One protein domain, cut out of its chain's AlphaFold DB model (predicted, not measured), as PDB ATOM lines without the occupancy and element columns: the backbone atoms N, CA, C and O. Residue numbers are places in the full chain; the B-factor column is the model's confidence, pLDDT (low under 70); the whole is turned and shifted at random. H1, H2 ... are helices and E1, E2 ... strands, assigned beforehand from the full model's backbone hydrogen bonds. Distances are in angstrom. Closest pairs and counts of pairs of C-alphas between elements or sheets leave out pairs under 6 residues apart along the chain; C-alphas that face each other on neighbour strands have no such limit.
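Overview. This is residues 291 to 393 of the 400 residues of the protein "Vacuolar fusion protein ccz1-like protein" of Chrysochromulina tobinii (UniProt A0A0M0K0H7). A single, nearly flat five-stranded antiparallel sheet makes the middle layer, with one helix packed on each face: H1 runs along the strands on one face and H2 crosses them slantwise on the other. The hairpin of E1 and E2 makes one side of the sheet, and a long link from it loops away before H1 begins. The printed part has 103 residues, with two named helices and five named strands in the order E1, E2, H1, E3, E4, E5, H2; across the sheet the order is E2, E1, E5, E4, E3. The class is mixed, helices and strands. The whole is compact, with a radius of gyration of the C-alphas of 14.0 A and spans of 40 by 33 by 27 A.

Arrangement. Begin with the inner strands E5, residues 364 to 370, and E4, residues 355 to 361, a hairpin in which N 357 and O 368 are 2.8 A apart, within hydrogen-bond range. Beyond E4 find the edge strand E3, residues 344 to 349, where N 346 and O 358 are 2.8 A apart; E3, E4 and E5 form a meander, each strand the antiparallel neighbour of the one before. On the other side of E5 is E1, residues 291 to 295, with N 292 and O 367 at 2.8 A. The edge strand E2, residues 300 to 303, forms a hairpin with E1, with N 293 and O 302 at 2.7 A. H1, residues 319 to 333, is on the sheet at a height of 8.9 A, over E4, and runs along the strands, at 22 degrees to E4 on the local plane. It is over E4 alone only just: 2 of its C-alphas fall on E5 and 2 on E3. The closest C-alphas of H1 and E4, those of Val 332 and Gly 360, are 5.8 A apart. H2, residues 377 to 391, is on the opposite face, which gives three layers, helices on both faces of a sheet. Its height over the sheet is 10.3 A, and it runs slantwise to the strands, at 52 degrees to E5 on the local plane. Its closest C-alphas to E5 are those of Val 384 and Val 368, 7.3 A apart. H1 and H2 are apart. In H1 and H2 every O i to N i+4 pair is within hydrogen-bond range.

Along the chain. Find C-alpha 291 at (-6.363, 10.729, -6.641), where E1 begins. E4 and E5 measure 20.2 A and 20.0 A from first to last C-alpha, and E3 17.0 A. H1 runs 20.9 A from C-alpha 319 at (1.866, 4.063, 5.700), and H2 runs 21.4 A to C-alpha 391 at (-11.486, 15.405, -14.818).

Size, cuts and confidence. The two C-alphas farthest apart, those of Lys 309 and Ser 338, are 44.0 A apart. The printed part has no cut. The link from E2 to H1, residues 304 to 318, is long. The mean pLDDT of the printed part is 70.2; look for low values, under 70, for instance at residues 305 to 320 and 333 to 343.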
ATOM      1  N   PHE A 291      -6.339  11.657  -5.513       80.00
ATOM      2  CA  PHE A 291      -6.363  10.729  -6.641       80.00
ATOM      3  C   PHE A 291      -5.015  10.619  -7.359       80.00
ATOM      4  O   PHE A 291      -4.210  11.550  -7.376       80.00
ATOM      5  N   VAL A 292      -4.807   9.473  -8.004       78.81
ATOM      6  CA  VAL A 292      -3.713   9.190  -8.933       78.81
ATOM      7  C   VAL A 292      -4.305   8.549 -10.179       78.81
ATOM      8  O   VAL A 292      -4.890   7.474 -10.129       78.81
ATOM      9  N   TYR A 293      -4.135   9.199 -11.319       80.38
ATOM     10  CA  TYR A 293      -4.445   8.664 -12.633       80.38
ATOM     11  C   TYR A 293      -3.159   8.442 -13.409       80.38
ATOM     12  O   TYR A 293      -2.315   9.335 -13.484       80.38
ATOM     13  N   PHE A 294      -3.051   7.291 -14.063       76.19
ATOM     14  CA  PHE A 294      -1.973   7.009 -14.989       76.19
ATOM     15  C   PHE A 294      -2.465   6.375 -16.281       76.19
ATOM     16  O   PHE A 294      -3.427   5.606 -16.312       76.19
ATOM     17  N   ASN A 295      -1.736   6.639 -17.360       76.94
ATOM     18  CA  ASN A 295      -1.912   5.955 -18.628       76.94
ATOM     19  C   ASN A 295      -0.580   5.395 -19.125       76.94
ATOM     20  O   ASN A 295       0.282   6.145 -19.568       76.94
ATOM     21  N   ARG A 296      -0.444   4.066 -19.128       70.56
ATOM     22  CA  ARG A 296       0.777   3.367 -19.560       70.56
ATOM     23  C   ARG A 296       1.120   3.597 -21.037       70.56
ATOM     24  O   ARG A 296       2.287   3.513 -21.385       70.56
ATOM     25  N   HIS A 297       0.149   3.926 -21.901       65.06
ATOM     26  CA  HIS A 297       0.424   4.149 -23.332       65.06
ATOM     27  C   HIS A 297       1.218   5.429 -23.609       65.06
ATOM     28  O   HIS A 297       2.042   5.439 -24.514       65.06
ATOM     29  N   ASN A 298       0.941   6.511 -22.878       65.06
ATOM     30  CA  ASN A 298       1.617   7.800 -23.074       65.06
ATOM     31  C   ASN A 298       2.382   8.272 -21.831       65.06
ATOM     32  O   ASN A 298       2.794   9.430 -21.753       65.06
ATOM     33  N   LEU A 299       2.494   7.380 -20.846       66.25
ATOM     34  CA  LEU A 299       3.047   7.613 -19.518       66.25
ATOM     35  C   LEU A 299       2.422   8.813 -18.794       66.25
ATOM     36  O   LEU A 299       3.019   9.320 -17.861       66.25
ATOM     37  N   ALA A 300       1.243   9.307 -19.184       69.88
ATOM     38  CA  ALA A 300       0.669  10.481 -18.537       69.88
ATOM     39  C   ALA A 300       0.258  10.155 -17.104       69.88
ATOM     40  O   ALA A 300      -0.562   9.263 -16.889       69.88
ATOM     41  N   LEU A 301       0.807  10.911 -16.156       73.06
ATOM     42  CA  LEU A 301       0.476  10.880 -14.741       73.06
ATOM     43  C   LEU A 301      -0.261  12.166 -14.384       73.06
ATOM     44  O   LEU A 301       0.166  13.267 -14.734       73.06
ATOM     45  N   LYS A 302      -1.380  12.025 -13.684       75.94
ATOM     46  CA  LYS A 302      -2.116  13.141 -13.101       75.94
ATOM     47  C   LYS A 302      -2.466  12.769 -11.674       75.94
ATOM     48  O   LYS A 302      -3.058  11.719 -11.458       75.94
ATOM     49  N   SER A 303      -2.131  13.615 -10.717       75.56
ATOM     50  CA  SER A 303      -2.455  13.380  -9.314       75.56
ATOM     51  C   SER A 303      -2.975  14.642  -8.650       75.56
ATOM     52  O   SER A 303      -2.667  15.756  -9.078       75.56
ATOM     53  N   SER A 304      -3.758  14.465  -7.590       71.88
ATOM     54  CA  SER A 304      -4.094  15.542  -6.660       71.88
ATOM     55  C   SER A 304      -2.841  15.870  -5.840       71.88
ATOM     56  O   SER A 304      -2.554  15.251  -4.811       71.88
ATOM     57  N   MET A 305      -2.025  16.798  -6.325       55.22
ATOM     58  CA  MET A 305      -0.839  17.231  -5.597       55.22
ATOM     59  C   MET A 305      -1.248  18.151  -4.446       55.22
ATOM     60  O   MET A 305      -1.688  19.272  -4.683       55.22
ATOM     61  N   ARG A 306      -1.036  17.730  -3.194       49.12
ATOM     62  CA  ARG A 306      -0.924  18.703  -2.097       49.12
ATOM     63  C   ARG A 306       0.464  19.327  -2.150       49.12
ATOM     64  O   ARG A 306       1.435  18.651  -2.483       49.12
ATOM     65  N   ALA A 307       0.558  20.614  -1.822       40.72
ATOM     66  CA  ALA A 307       1.819  21.342  -1.742       40.72
ATOM     67  C   ALA A 307       2.789  20.652  -0.767       40.72
ATOM     68  O   ALA A 307       2.805  20.935   0.432       40.72
ATOM     69  N   ALA A 308       3.623  19.750  -1.272       39.25
ATOM     70  CA  ALA A 308       4.754  19.257  -0.521       39.25
ATOM     71  C   ALA A 308       5.783  20.390  -0.472       39.25
ATOM     72  O   ALA A 308       6.479  20.666  -1.450       39.25
ATOM     73  N   LYS A 309       5.884  21.077   0.674       35.84
ATOM     74  CA  LYS A 309       7.104  21.829   1.001       35.84
ATOM     75  C   LYS A 309       8.294  20.889   0.796       35.84
ATOM     76  O   LYS A 309       8.169  19.704   1.095       35.84
ATOM     77  N   ALA A 310       9.412  21.403   0.283       33.59
ATOM     78  CA  ALA A 310      10.617  20.619   0.015       33.59
ATOM     79  C   ALA A 310      10.908  19.637   1.172       33.59
ATOM     80  O   ALA A 310      11.168  20.065   2.294       33.59
ATOM     81  N   GLY A 311      10.776  18.332   0.903       39.25
ATOM     82  CA  GLY A 311      10.932  17.254   1.890       39.25
ATOM     83  C   GLY A 311       9.643  16.588   2.409       39.25
ATOM     84  O   GLY A 311       9.754  15.609   3.144       39.25
ATOM     85  N   ALA A 312       8.446  17.055   2.037       43.88
ATOM     86  CA  ALA A 312       7.165  16.447   2.417       43.88
ATOM     87  C   ALA A 312       6.646  15.427   1.378       43.88
ATOM     88  O   ALA A 312       6.965  15.497   0.193       43.88
ATOM     89  N   GLN A 313       5.840  14.461   1.830       48.25
ATOM     90  CA  GLN A 313       5.242  13.413   0.990       48.25
ATOM     91  C   GLN A 313       4.297  14.002  -0.076       48.25
ATOM     92  O   GLN A 313       3.441  14.821   0.256       48.25
ATOM     93  N   ARG A 314       4.398  13.532  -1.333       50.22
ATOM     94  CA  ARG A 314       3.627  14.031  -2.498       50.22
ATOM     95  C   ARG A 314       2.100  13.917  -2.345       50.22
ATOM     96  O   ARG A 314       1.381  14.744  -2.898       50.22
ATOM     97  N   MET A 315       1.613  12.948  -1.563       54.81
ATOM     98  CA  MET A 315       0.181  12.745  -1.272       54.81
ATOM     99  C   MET A 315      -0.184  12.870   0.224       54.81
ATOM    100  O   MET A 315      -1.365  12.833   0.584       54.81
ATOM    101  N   GLY A 316       0.813  12.983   1.114       58.12
ATOM    102  CA  GLY A 316       0.608  12.975   2.572       58.12
ATOM    103  C   GLY A 316      -0.176  11.757   3.087       58.12
ATOM    104  O   GLY A 316      -1.007  11.902   3.982       58.12
ATOM    105  N   LEU A 317      -0.009  10.585   2.464       67.12
ATOM    106  CA  LEU A 317      -0.694   9.346   2.853       67.12
ATOM    107  C   LEU A 317       0.035   8.665   4.019       67.12
ATOM    108  O   LEU A 317       1.262   8.539   3.999       67.12
ATOM    109  N   GLY A 318      -0.726   8.173   5.001       66.38
ATOM    110  CA  GLY A 318      -0.199   7.294   6.047       66.38
ATOM    111  C   GLY A 318       0.296   5.959   5.476       66.38
ATOM    112  O   GLY A 318      -0.165   5.526   4.421       66.38
ATOM    113  N   ALA A 319       1.229   5.301   6.170       65.69
ATOM    114  CA  ALA A 319       1.866   4.063   5.700       65.69
ATOM    115  C   ALA A 319       0.860   2.930   5.408       65.69
ATOM    116  O   ALA A 319       0.985   2.246   4.397       65.69
ATOM    117  N   GLU A 320      -0.177   2.791   6.238       69.56
ATOM    118  CA  GLU A 320      -1.250   1.800   6.057       69.56
ATOM    119  C   GLU A 320      -2.015   2.008   4.741       69.56
ATOM    120  O   GLU A 320      -2.213   1.071   3.971       69.56
ATOM    121  N   VAL A 321      -2.372   3.256   4.426       72.81
ATOM    122  CA  VAL A 321      -3.079   3.590   3.182       72.81
ATOM    123  C   VAL A 321      -2.210   3.300   1.963       72.81
ATOM    124  O   VAL A 321      -2.729   2.821   0.962       72.81
ATOM    125  N   LYS A 322      -0.893   3.536   2.041       71.12
ATOM    126  CA  LYS A 322       0.037   3.216   0.945       71.12
ATOM    127  C   LYS A 322       0.091   1.717   0.656       71.12
ATOM    128  O   LYS A 322       0.004   1.337  -0.506       71.12
ATOM    129  N   LEU A 323       0.177   0.881   1.694       70.31
ATOM    130  CA  LEU A 323       0.171  -0.580   1.546       70.31
ATOM    131  C   LEU A 323      -1.130  -1.072   0.902       70.31
ATOM    132  O   LEU A 323      -1.110  -1.878  -0.027       70.31
ATOM    133  N   LEU A 324      -2.270  -0.542   1.355       74.81
ATOM    134  CA  LEU A 324      -3.568  -0.876   0.774       74.81
ATOM    135  C   LEU A 324      -3.685  -0.402  -0.681       74.81
ATOM    136  O   LEU A 324      -4.237  -1.120  -1.513       74.81
ATOM    137  N   LEU A 325      -3.138   0.768  -1.009       75.81
ATOM    138  CA  LEU A 325      -3.107   1.301  -2.370       75.81
ATOM    139  C   LEU A 325      -2.273   0.417  -3.311       75.81
ATOM    140  O   LEU A 325      -2.677   0.188  -4.449       75.81
ATOM    141  N   ASP A 326      -1.145  -0.107  -2.831       71.81
ATOM    142  CA  ASP A 326      -0.264  -1.011  -3.576       71.81
ATOM    143  C   ASP A 326      -0.921  -2.377  -3.830       71.81
ATOM    144  O   ASP A 326      -0.904  -2.917  -4.940       71.81
ATOM    145  N   ARG A 327      -1.633  -2.897  -2.822       72.88
ATOM    146  CA  ARG A 327      -2.471  -4.090  -2.979       72.88
ATOM    147  C   ARG A 327      -3.568  -3.873  -4.018       72.88
ATOM    148  O   ARG A 327      -3.722  -4.686  -4.923       72.88
ATOM    149  N   VAL A 328      -4.284  -2.749  -3.933       77.62
ATOM    150  CA  VAL A 328      -5.307  -2.378  -4.921       77.62
ATOM    151  C   VAL A 328      -4.684  -2.225  -6.312       77.62
ATOM    152  O   VAL A 328      -5.279  -2.669  -7.290       77.62
ATOM    153  N   HIS A 329      -3.479  -1.658  -6.431       78.00
ATOM    154  CA  HIS A 329      -2.751  -1.586  -7.701       78.00
ATOM    155  C   HIS A 329      -2.448  -2.965  -8.270       78.00
ATOM    156  O   HIS A 329      -2.727  -3.207  -9.442       78.00
ATOM    157  N   THR A 330      -1.916  -3.868  -7.451       72.19
ATOM    158  CA  THR A 330      -1.606  -5.242  -7.853       72.19
ATOM    159  C   THR A 330      -2.868  -5.987  -8.267       72.19
ATOM    160  O   THR A 330      -2.871  -6.645  -9.302       72.19
ATOM    161  N   ASP A 331      -3.978  -5.809  -7.554       73.50
ATOM    162  CA  ASP A 331      -5.253  -6.411  -7.931       73.50
ATOM    163  C   ASP A 331      -5.772  -5.825  -9.249       73.50
ATOM    164  O   ASP A 331      -6.199  -6.565 -10.136       73.50
ATOM    165  N   VAL A 332      -5.701  -4.508  -9.440       74.31
ATOM    166  CA  VAL A 332      -6.127  -3.846 -10.682       74.31
ATOM    167  C   VAL A 332      -5.217  -4.220 -11.866       74.31
ATOM    168  O   VAL A 332      -5.720  -4.421 -12.973       74.31
ATOM    169  N   ALA A 333      -3.904  -4.357 -11.652       67.19
ATOM    170  CA  ALA A 333      -2.894  -4.611 -12.684       67.19
ATOM    171  C   ALA A 333      -2.652  -6.102 -12.987       67.19
ATOM    172  O   ALA A 333      -2.344  -6.442 -14.126       67.19
ATOM    173  N   GLY A 334      -2.806  -6.984 -11.997       56.97
ATOM    174  CA  GLY A 334      -2.529  -8.426 -12.049       56.97
ATOM    175  C   GLY A 334      -3.555  -9.250 -12.830       56.97
ATOM    176  O   GLY A 334      -3.444 -10.469 -12.914       56.97
ATOM    177  N   GLY A 335      -4.547  -8.605 -13.451       50.75
ATOM    178  CA  GLY A 335      -5.484  -9.232 -14.384       50.75
ATOM    179  C   GLY A 335      -4.860  -9.519 -15.754       50.75
ATOM    180  O   GLY A 335      -5.392  -9.085 -16.774       50.75
ATOM    181  N   GLY A 336      -3.723 -10.213 -15.794       40.56
ATOM    182  CA  GLY A 336      -3.182 -10.760 -17.032       40.56
ATOM    183  C   GLY A 336      -4.086 -11.876 -17.563       40.56
ATOM    184  O   GLY A 336      -4.377 -12.824 -16.846       40.56
ATOM    185  N   LEU A 337      -4.486 -11.761 -18.836       35.75
ATOM    186  CA  LEU A 337      -5.007 -12.842 -19.691       35.75
ATOM    187  C   LEU A 337      -6.380 -13.440 -19.294       35.75
ATOM    188  O   LEU A 337      -6.430 -14.523 -18.734       35.75
ATOM    189  N   SER A 338      -7.501 -12.778 -19.649       36.38
ATOM    190  CA  SER A 338      -8.777 -13.438 -20.067       36.38
ATOM    191  C   SER A 338      -9.978 -12.479 -20.227       36.38
ATOM    192  O   SER A 338     -10.993 -12.873 -20.800       36.38
ATOM    193  N   GLY A 339      -9.941 -11.237 -19.740       37.53
ATOM    194  CA  GLY A 339     -11.124 -10.362 -19.753       37.53
ATOM    195  C   GLY A 339     -11.038  -9.260 -20.802       37.53
ATOM    196  O   GLY A 339     -10.479  -8.208 -20.518       37.53
ATOM    197  N   GLY A 340     -11.582  -9.477 -22.001       43.44
ATOM    198  CA  GLY A 340     -11.564  -8.497 -23.092       43.44
ATOM    199  C   GLY A 340     -12.018  -7.102 -22.657       43.44
ATOM    200  O   GLY A 340     -13.181  -6.926 -22.318       43.44
ATOM    201  N   GLY A 341     -11.092  -6.135 -22.641       52.19
ATOM    202  CA  GLY A 341     -11.354  -4.694 -22.502       52.19
ATOM    203  C   GLY A 341     -12.206  -4.237 -21.309       52.19
ATOM    204  O   GLY A 341     -12.569  -3.065 -21.259       52.19
ATOM    205  N   ARG A 342     -12.563  -5.125 -20.376       58.88
ATOM    206  CA  ARG A 342     -13.583  -4.849 -19.365       58.88
ATOM    207  C   ARG A 342     -12.941  -4.063 -18.227       58.88
ATOM    208  O   ARG A 342     -11.901  -4.462 -17.710       58.88
ATOM    209  N   LEU A 343     -13.552  -2.935 -17.873       67.00
ATOM    210  CA  LEU A 343     -13.134  -2.121 -16.736       67.00
ATOM    211  C   LEU A 343     -13.140  -2.984 -15.470       67.00
ATOM    212  O   LEU A 343     -14.150  -3.610 -15.147       67.00
ATOM    213  N   LYS A 344     -12.002  -3.030 -14.780       77.25
ATOM    214  CA  LYS A 344     -11.858  -3.641 -13.462       77.25
ATOM    215  C   LYS A 344     -11.962  -2.545 -12.417       77.25
ATOM    216  O   LYS A 344     -11.325  -1.506 -12.553       77.25
ATOM    217  N   GLU A 345     -12.746  -2.786 -11.382       83.31
ATOM    218  CA  GLU A 345     -12.896  -1.880 -10.252       83.31
ATOM    219  C   GLU A 345     -12.695  -2.670  -8.962       83.31
ATOM    220  O   GLU A 345     -13.210  -3.778  -8.810       83.31
ATOM    221  N   VAL A 346     -11.893  -2.115  -8.067       84.44
ATOM    222  CA  VAL A 346     -11.589  -2.645  -6.745       84.44
ATOM    223  C   VAL A 346     -11.882  -1.525  -5.764       84.44
ATOM    224  O   VAL A 346     -11.294  -0.451  -5.859       84.44
ATOM    225  N   VAL A 347     -12.787  -1.770  -4.824       86.31
ATOM    226  CA  VAL A 347     -13.103  -0.819  -3.760       86.31
ATOM    227  C   VAL A 347     -12.788  -1.467  -2.426       86.31
ATOM    228  O   VAL A 347     -13.204  -2.596  -2.166       86.31
ATOM    229  N   LEU A 348     -12.049  -0.753  -1.588       84.19
ATOM    230  CA  LEU A 348     -11.561  -1.232  -0.308       84.19
ATOM    231  C   LEU A 348     -11.883  -0.211   0.786       84.19
ATOM    232  O   LEU A 348     -11.620   0.981   0.637       84.19
ATOM    233  N   HIS A 349     -12.447  -0.691   1.895       82.88
ATOM    234  CA  HIS A 349     -12.672   0.105   3.099       82.88
ATOM    235  C   HIS A 349     -11.481  -0.057   4.047       82.88
ATOM    236  O   HIS A 349     -11.265  -1.136   4.598       82.88
ATOM    237  N   ALA A 350     -10.708   1.009   4.233       74.69
ATOM    238  CA  ALA A 350      -9.472   1.042   5.013       74.69
ATOM    239  C   ALA A 350      -9.712   1.426   6.490       74.69
ATOM    240  O   ALA A 350      -8.895   2.104   7.112       74.69
ATOM    241  N   GLY A 351     -10.865   1.053   7.055       74.38
ATOM    242  CA  GLY A 351     -11.219   1.371   8.442       74.38
ATOM    243  C   GLY A 351     -11.242   2.889   8.706       74.38
ATOM    244  O   GLY A 351     -11.901   3.611   7.959       74.38
ATOM    245  N   PRO A 352     -10.531   3.409   9.729       66.25
ATOM    246  CA  PRO A 352     -10.529   4.840  10.051       66.25
ATOM    247  C   PRO A 352      -9.854   5.706   8.975       66.25
ATOM    248  O   PRO A 352     -10.000   6.927   8.991       66.25
ATOM    249  N   ALA A 353      -9.115   5.096   8.042       65.25
ATOM    250  CA  ALA A 353      -8.441   5.802   6.959       65.25
ATOM    251  C   ALA A 353      -9.352   6.097   5.748       65.25
ATOM    252  O   ALA A 353      -8.918   6.781   4.820       65.25
ATOM    253  N   GLY A 354     -10.608   5.629   5.767       81.00
ATOM    254  CA  GLY A 354     -11.619   5.923   4.750       81.00
ATOM    255  C   GLY A 354     -11.704   4.875   3.637       81.00
ATOM    256  O   GLY A 354     -11.529   3.679   3.873       81.00
ATOM    257  N   TRP A 355     -12.011   5.317   2.416       85.25
ATOM    258  CA  TRP A 355     -12.225   4.438   1.260       85.25
ATOM    259  C   TRP A 355     -11.128   4.596   0.208       85.25
ATOM    260  O   TRP A 355     -10.691   5.707  -0.091       85.25
ATOM    261  N   ILE A 356     -10.727   3.478  -0.394       86.06
ATOM    262  CA  ILE A 356      -9.779   3.418  -1.507       86.06
ATOM    263  C   ILE A 356     -10.479   2.761  -2.694       86.06
ATOM    264  O   ILE A 356     -11.000   1.654  -2.581       86.06
ATOM    265  N   VAL A 357     -10.478   3.430  -3.841       86.94
ATOM    266  CA  VAL A 357     -11.097   2.951  -5.079       86.94
ATOM    267  C   VAL A 357     -10.034   2.893  -6.166       86.94
ATOM    268  O   VAL A 357      -9.435   3.910  -6.493       86.94
ATOM    269  N   GLY A 358      -9.800   1.716  -6.736       86.25
ATOM    270  CA  GLY A 358      -8.939   1.498  -7.893       86.25
ATOM    271  C   GLY A 358      -9.757   1.052  -9.098       86.25
ATOM    272  O   GLY A 358     -10.429   0.028  -9.047       86.25
ATOM    273  N   ARG A 359      -9.678   1.782 -10.207       84.31
ATOM    274  CA  ARG A 359     -10.345   1.460 -11.472       84.31
ATOM    275  C   ARG A 359      -9.309   1.348 -12.586       84.31
ATOM    276  O   ARG A 359      -8.520   2.262 -12.801       84.31
ATOM    277  N   GLY A 360      -9.296   0.231 -13.300       77.25
ATOM    278  CA  GLY A 360      -8.357  -0.045 -14.384       77.25
ATOM    279  C   GLY A 360      -9.060  -0.494 -15.655       77.25
ATOM    280  O   GLY A 360     -10.066  -1.194 -15.613       77.25
ATOM    281  N   GLY A 361      -8.523  -0.101 -16.805       72.12
ATOM    282  CA  GLY A 361      -9.030  -0.518 -18.110       72.12
ATOM    283  C   GLY A 361      -7.959  -0.367 -19.182       72.12
ATOM    284  O   GLY A 361      -7.440   0.730 -19.401       72.12
ATOM    285  N   GLY A 362      -7.607  -1.468 -19.850       72.69
ATOM    286  CA  GLY A 362      -6.523  -1.492 -20.833       72.69
ATOM    287  C   GLY A 362      -5.199  -1.010 -20.228       72.69
ATOM    288  O   GLY A 362      -4.636  -1.656 -19.352       72.69
ATOM    289  N   SER A 363      -4.705   0.144 -20.682       68.94
ATOM    290  CA  SER A 363      -3.470   0.770 -20.186       68.94
ATOM    291  C   SER A 363      -3.674   1.826 -19.100       68.94
ATOM    292  O   SER A 363      -2.703   2.467 -18.696       68.94
ATOM    293  N   ARG A 364      -4.918   2.094 -18.703       78.62
ATOM    294  CA  ARG A 364      -5.284   3.213 -17.829       78.62
ATOM    295  C   ARG A 364      -5.595   2.699 -16.432       78.62
ATOM    296  O   ARG A 364      -6.252   1.668 -16.295       78.62
ATOM    297  N   GLY A 365      -5.156   3.433 -15.419       81.50
ATOM    298  CA  GLY A 365      -5.480   3.187 -14.018       81.50
ATOM    299  C   GLY A 365      -5.832   4.492 -13.314       81.50
ATOM    300  O   GLY A 365      -5.163   5.499 -13.522       81.50
ATOM    301  N   LEU A 366      -6.883   4.478 -12.505       84.31
ATOM    302  CA  LEU A 366      -7.321   5.570 -11.641       84.31
ATOM    303  C   LEU A 366      -7.443   5.033 -10.217       84.31
ATOM    304  O   LEU A 366      -8.081   4.012 -10.002       84.31
ATOM    305  N   TYR A 367      -6.855   5.733  -9.260       85.19
ATOM    306  CA  TYR A 367      -6.878   5.401  -7.842       85.19
ATOM    307  C   TYR A 367      -7.367   6.626  -7.095       85.19
ATOM    308  O   TYR A 367      -6.853   7.716  -7.327       85.19
ATOM    309  N   VAL A 368      -8.354   6.465  -6.226       85.88
ATOM    310  CA  VAL A 368      -8.957   7.543  -5.443       85.88
ATOM    311  C   VAL A 368      -8.952   7.128  -3.980       85.88
ATOM    312  O   VAL A 368      -9.341   6.014  -3.644       85.88
ATOM    313  N   VAL A 369      -8.499   8.027  -3.119       83.69
ATOM    314  CA  VAL A 369      -8.516   7.916  -1.667       83.69
ATOM    315  C   VAL A 369      -9.465   8.988  -1.147       83.69
ATOM    316  O   VAL A 369      -9.246  10.186  -1.352       83.69
ATOM    317  N   LEU A 370     -10.528   8.536  -0.493       81.44
ATOM    318  CA  LEU A 370     -11.535   9.371   0.144       81.44
ATOM    319  C   LEU A 370     -11.340   9.290   1.656       81.44
ATOM    320  O   LEU A 370     -11.729   8.308   2.290       81.44
ATOM    321  N   ASP A 371     -10.736  10.331   2.222       73.06
ATOM    322  CA  ASP A 371     -10.506  10.484   3.655       73.06
ATOM    323  C   ASP A 371     -11.184  11.745   4.217       73.06
ATOM    324  O   ASP A 371     -11.576  12.646   3.478       73.06
ATOM    325  N   GLY A 372     -11.344  11.808   5.542       65.69
ATOM    326  CA  GLY A 372     -11.791  13.021   6.243       65.69
ATOM    327  C   GLY A 372     -13.276  13.099   6.615       65.69
ATOM    328  O   GLY A 372     -13.655  14.019   7.336       65.69
ATOM    329  N   ARG A 373     -14.109  12.140   6.195       72.56
ATOM    330  CA  ARG A 373     -15.468  11.917   6.729       72.56
ATOM    331  C   ARG A 373     -15.897  10.464   6.528       72.56
ATOM    332  O   ARG A 373     -15.334   9.771   5.684       72.56
ATOM    333  N   GLU A 374     -16.891  10.018   7.288       74.94
ATOM    334  CA  GLU A 374     -17.535   8.726   7.043       74.94
ATOM    335  C   GLU A 374     -18.379   8.824   5.771       74.94
ATOM    336  O   GLU A 374     -19.310   9.624   5.701       74.94
ATOM    337  N   TYR A 375     -18.021   8.033   4.761       79.31
ATOM    338  CA  TYR A 375     -18.778   7.919   3.519       79.31
ATOM    339  C   TYR A 375     -19.596   6.631   3.526       79.31
ATOM    340  O   TYR A 375     -19.061   5.555   3.821       79.31
ATOM    341  N   ALA A 376     -20.860   6.715   3.113       83.69
ATOM    342  CA  ALA A 376     -21.616   5.528   2.733       83.69
ATOM    343  C   ALA A 376     -21.137   5.001   1.370       83.69
ATOM    344  O   ALA A 376     -20.704   5.763   0.506       83.69
ATOM    345  N   TRP A 377     -21.280   3.695   1.127       79.38
ATOM    346  CA  TRP A 377     -20.887   3.060  -0.142       79.38
ATOM    347  C   TRP A 377     -21.439   3.777  -1.390       79.38
ATOM    348  O   TRP A 377     -20.725   3.980  -2.371       79.38
ATOM    349  N   SER A 378     -22.706   4.200  -1.355       83.94
ATOM    350  CA  SER A 378     -23.341   4.916  -2.467       83.94
ATOM    351  C   SER A 378     -22.713   6.284  -2.737       83.94
ATOM    352  O   SER A 378     -22.633   6.702  -3.888       83.94
ATOM    353  N   GLU A 379     -22.257   6.970  -1.690       84.62
ATOM    354  CA  GLU A 379     -21.626   8.288  -1.794       84.62
ATOM    355  C   GLU A 379     -20.222   8.167  -2.390       84.62
ATOM    356  O   GLU A 379     -19.854   8.967  -3.243       84.62
ATOM    357  N   VAL A 380     -19.472   7.123  -2.013       84.44
ATOM    358  CA  VAL A 380     -18.157   6.807  -2.599       84.44
ATOM    359  C   VAL A 380     -18.259   6.660  -4.115       84.44
ATOM    360  O   VAL A 380     -17.504   7.295  -4.851       84.44
ATOM    361  N   LEU A 381     -19.219   5.863  -4.594       83.62
ATOM    362  CA  LEU A 381     -19.425   5.664  -6.030       83.62
ATOM    363  C   LEU A 381     -19.829   6.965  -6.736       83.62
ATOM    364  O   LEU A 381     -19.340   7.246  -7.831       83.62
ATOM    365  N   GLN A 382     -20.683   7.775  -6.108       85.12
ATOM    366  CA  GLN A 382     -21.128   9.048  -6.670       85.12
ATOM    367  C   GLN A 382     -19.979  10.062  -6.784       85.12
ATOM    368  O   GLN A 382     -19.852  10.717  -7.817       85.12
ATOM    369  N   GLU A 383     -19.125  10.165  -5.765       83.38
ATOM    370  CA  GLU A 383     -17.951  11.050  -5.763       83.38
ATOM    371  C   GLU A 383     -16.929  10.623  -6.823       83.38
ATOM    372  O   GLU A 383     -16.459  11.449  -7.608       83.38
ATOM    373  N   VAL A 384     -16.635   9.321  -6.931       83.38
ATOM    374  CA  VAL A 384     -15.733   8.803  -7.974       83.38
ATOM    375  C   VAL A 384     -16.307   9.062  -9.367       83.38
ATOM    376  O   VAL A 384     -15.577   9.479 -10.267       83.38
ATOM    377  N   GLN A 385     -17.615   8.885  -9.560       82.88
ATOM    378  CA  GLN A 385     -18.269   9.180 -10.833       82.88
ATOM    379  C   GLN A 385     -18.240  10.680 -11.165       82.88
ATOM    380  O   GLN A 385     -17.972  11.043 -12.314       82.88
ATOM    381  N   ALA A 386     -18.464  11.557 -10.183       82.19
ATOM    382  CA  ALA A 386     -18.374  13.005 -10.359       82.19
ATOM    383  C   ALA A 386     -16.948  13.440 -10.738       82.19
ATOM    384  O   ALA A 386     -16.769  14.202 -11.690       82.19
ATOM    385  N   LEU A 387     -15.934  12.884 -10.069       80.44
ATOM    386  CA  LEU A 387     -14.515  13.081 -10.372       80.44
ATOM    387  C   LEU A 387     -14.177  12.620 -11.796       80.44
ATOM    388  O   LEU A 387     -13.470  13.304 -12.543       80.44
ATOM    389  N   MET A 388     -14.713  11.473 -12.213       76.75
ATOM    390  CA  MET A 388     -14.542  10.988 -13.579       76.75
ATOM    391  C   MET A 388     -15.171  11.931 -14.605       76.75
ATOM    392  O   MET A 388     -14.553  12.204 -15.629       76.75
ATOM    393  N   GLN A 389     -16.356  12.476 -14.337       78.50
ATOM    394  CA  GLN A 389     -17.009  13.423 -15.241       78.50
ATOM    395  C   GLN A 389     -16.288  14.776 -15.300       78.50
ATOM    396  O   GLN A 389     -16.176  15.359 -16.377       78.50
ATOM    397  N   SER A 390     -15.764  15.270 -14.176       75.00
ATOM    398  CA  SER A 390     -15.085  16.567 -14.115       75.00
ATOM    399  C   SER A 390     -13.676  16.529 -14.714       75.00
ATOM    400  O   SER A 390     -13.291  17.443 -15.446       75.00
ATOM    401  N   HIS A 391     -12.903  15.470 -14.449       70.75
ATOM    402  CA  HIS A 391     -11.486  15.405 -14.818       70.75
ATOM    403  C   HIS A 391     -11.158  14.407 -15.937       70.75
ATOM    404  O   HIS A 391     -10.086  14.530 -16.537       70.75
ATOM    405  N   PHE A 392     -12.038  13.439 -16.222       72.25
ATOM    406  CA  PHE A 392     -11.754  12.279 -17.081       72.25
ATOM    407  C   PHE A 392     -12.887  11.927 -18.065       72.25
ATOM    408  O   PHE A 392     -12.926  10.798 -18.560       72.25
ATOM    409  N   SER A 393     -13.768  12.877 -18.398       60.41
ATOM    410  CA  SER A 393     -14.994  12.658 -19.193       60.41
ATOM    411  C   SER A 393     -14.792  11.931 -20.528       60.41
ATOM    412  O   SER A 393     -15.693  11.240 -20.989       60.41
TER     413      SER A 393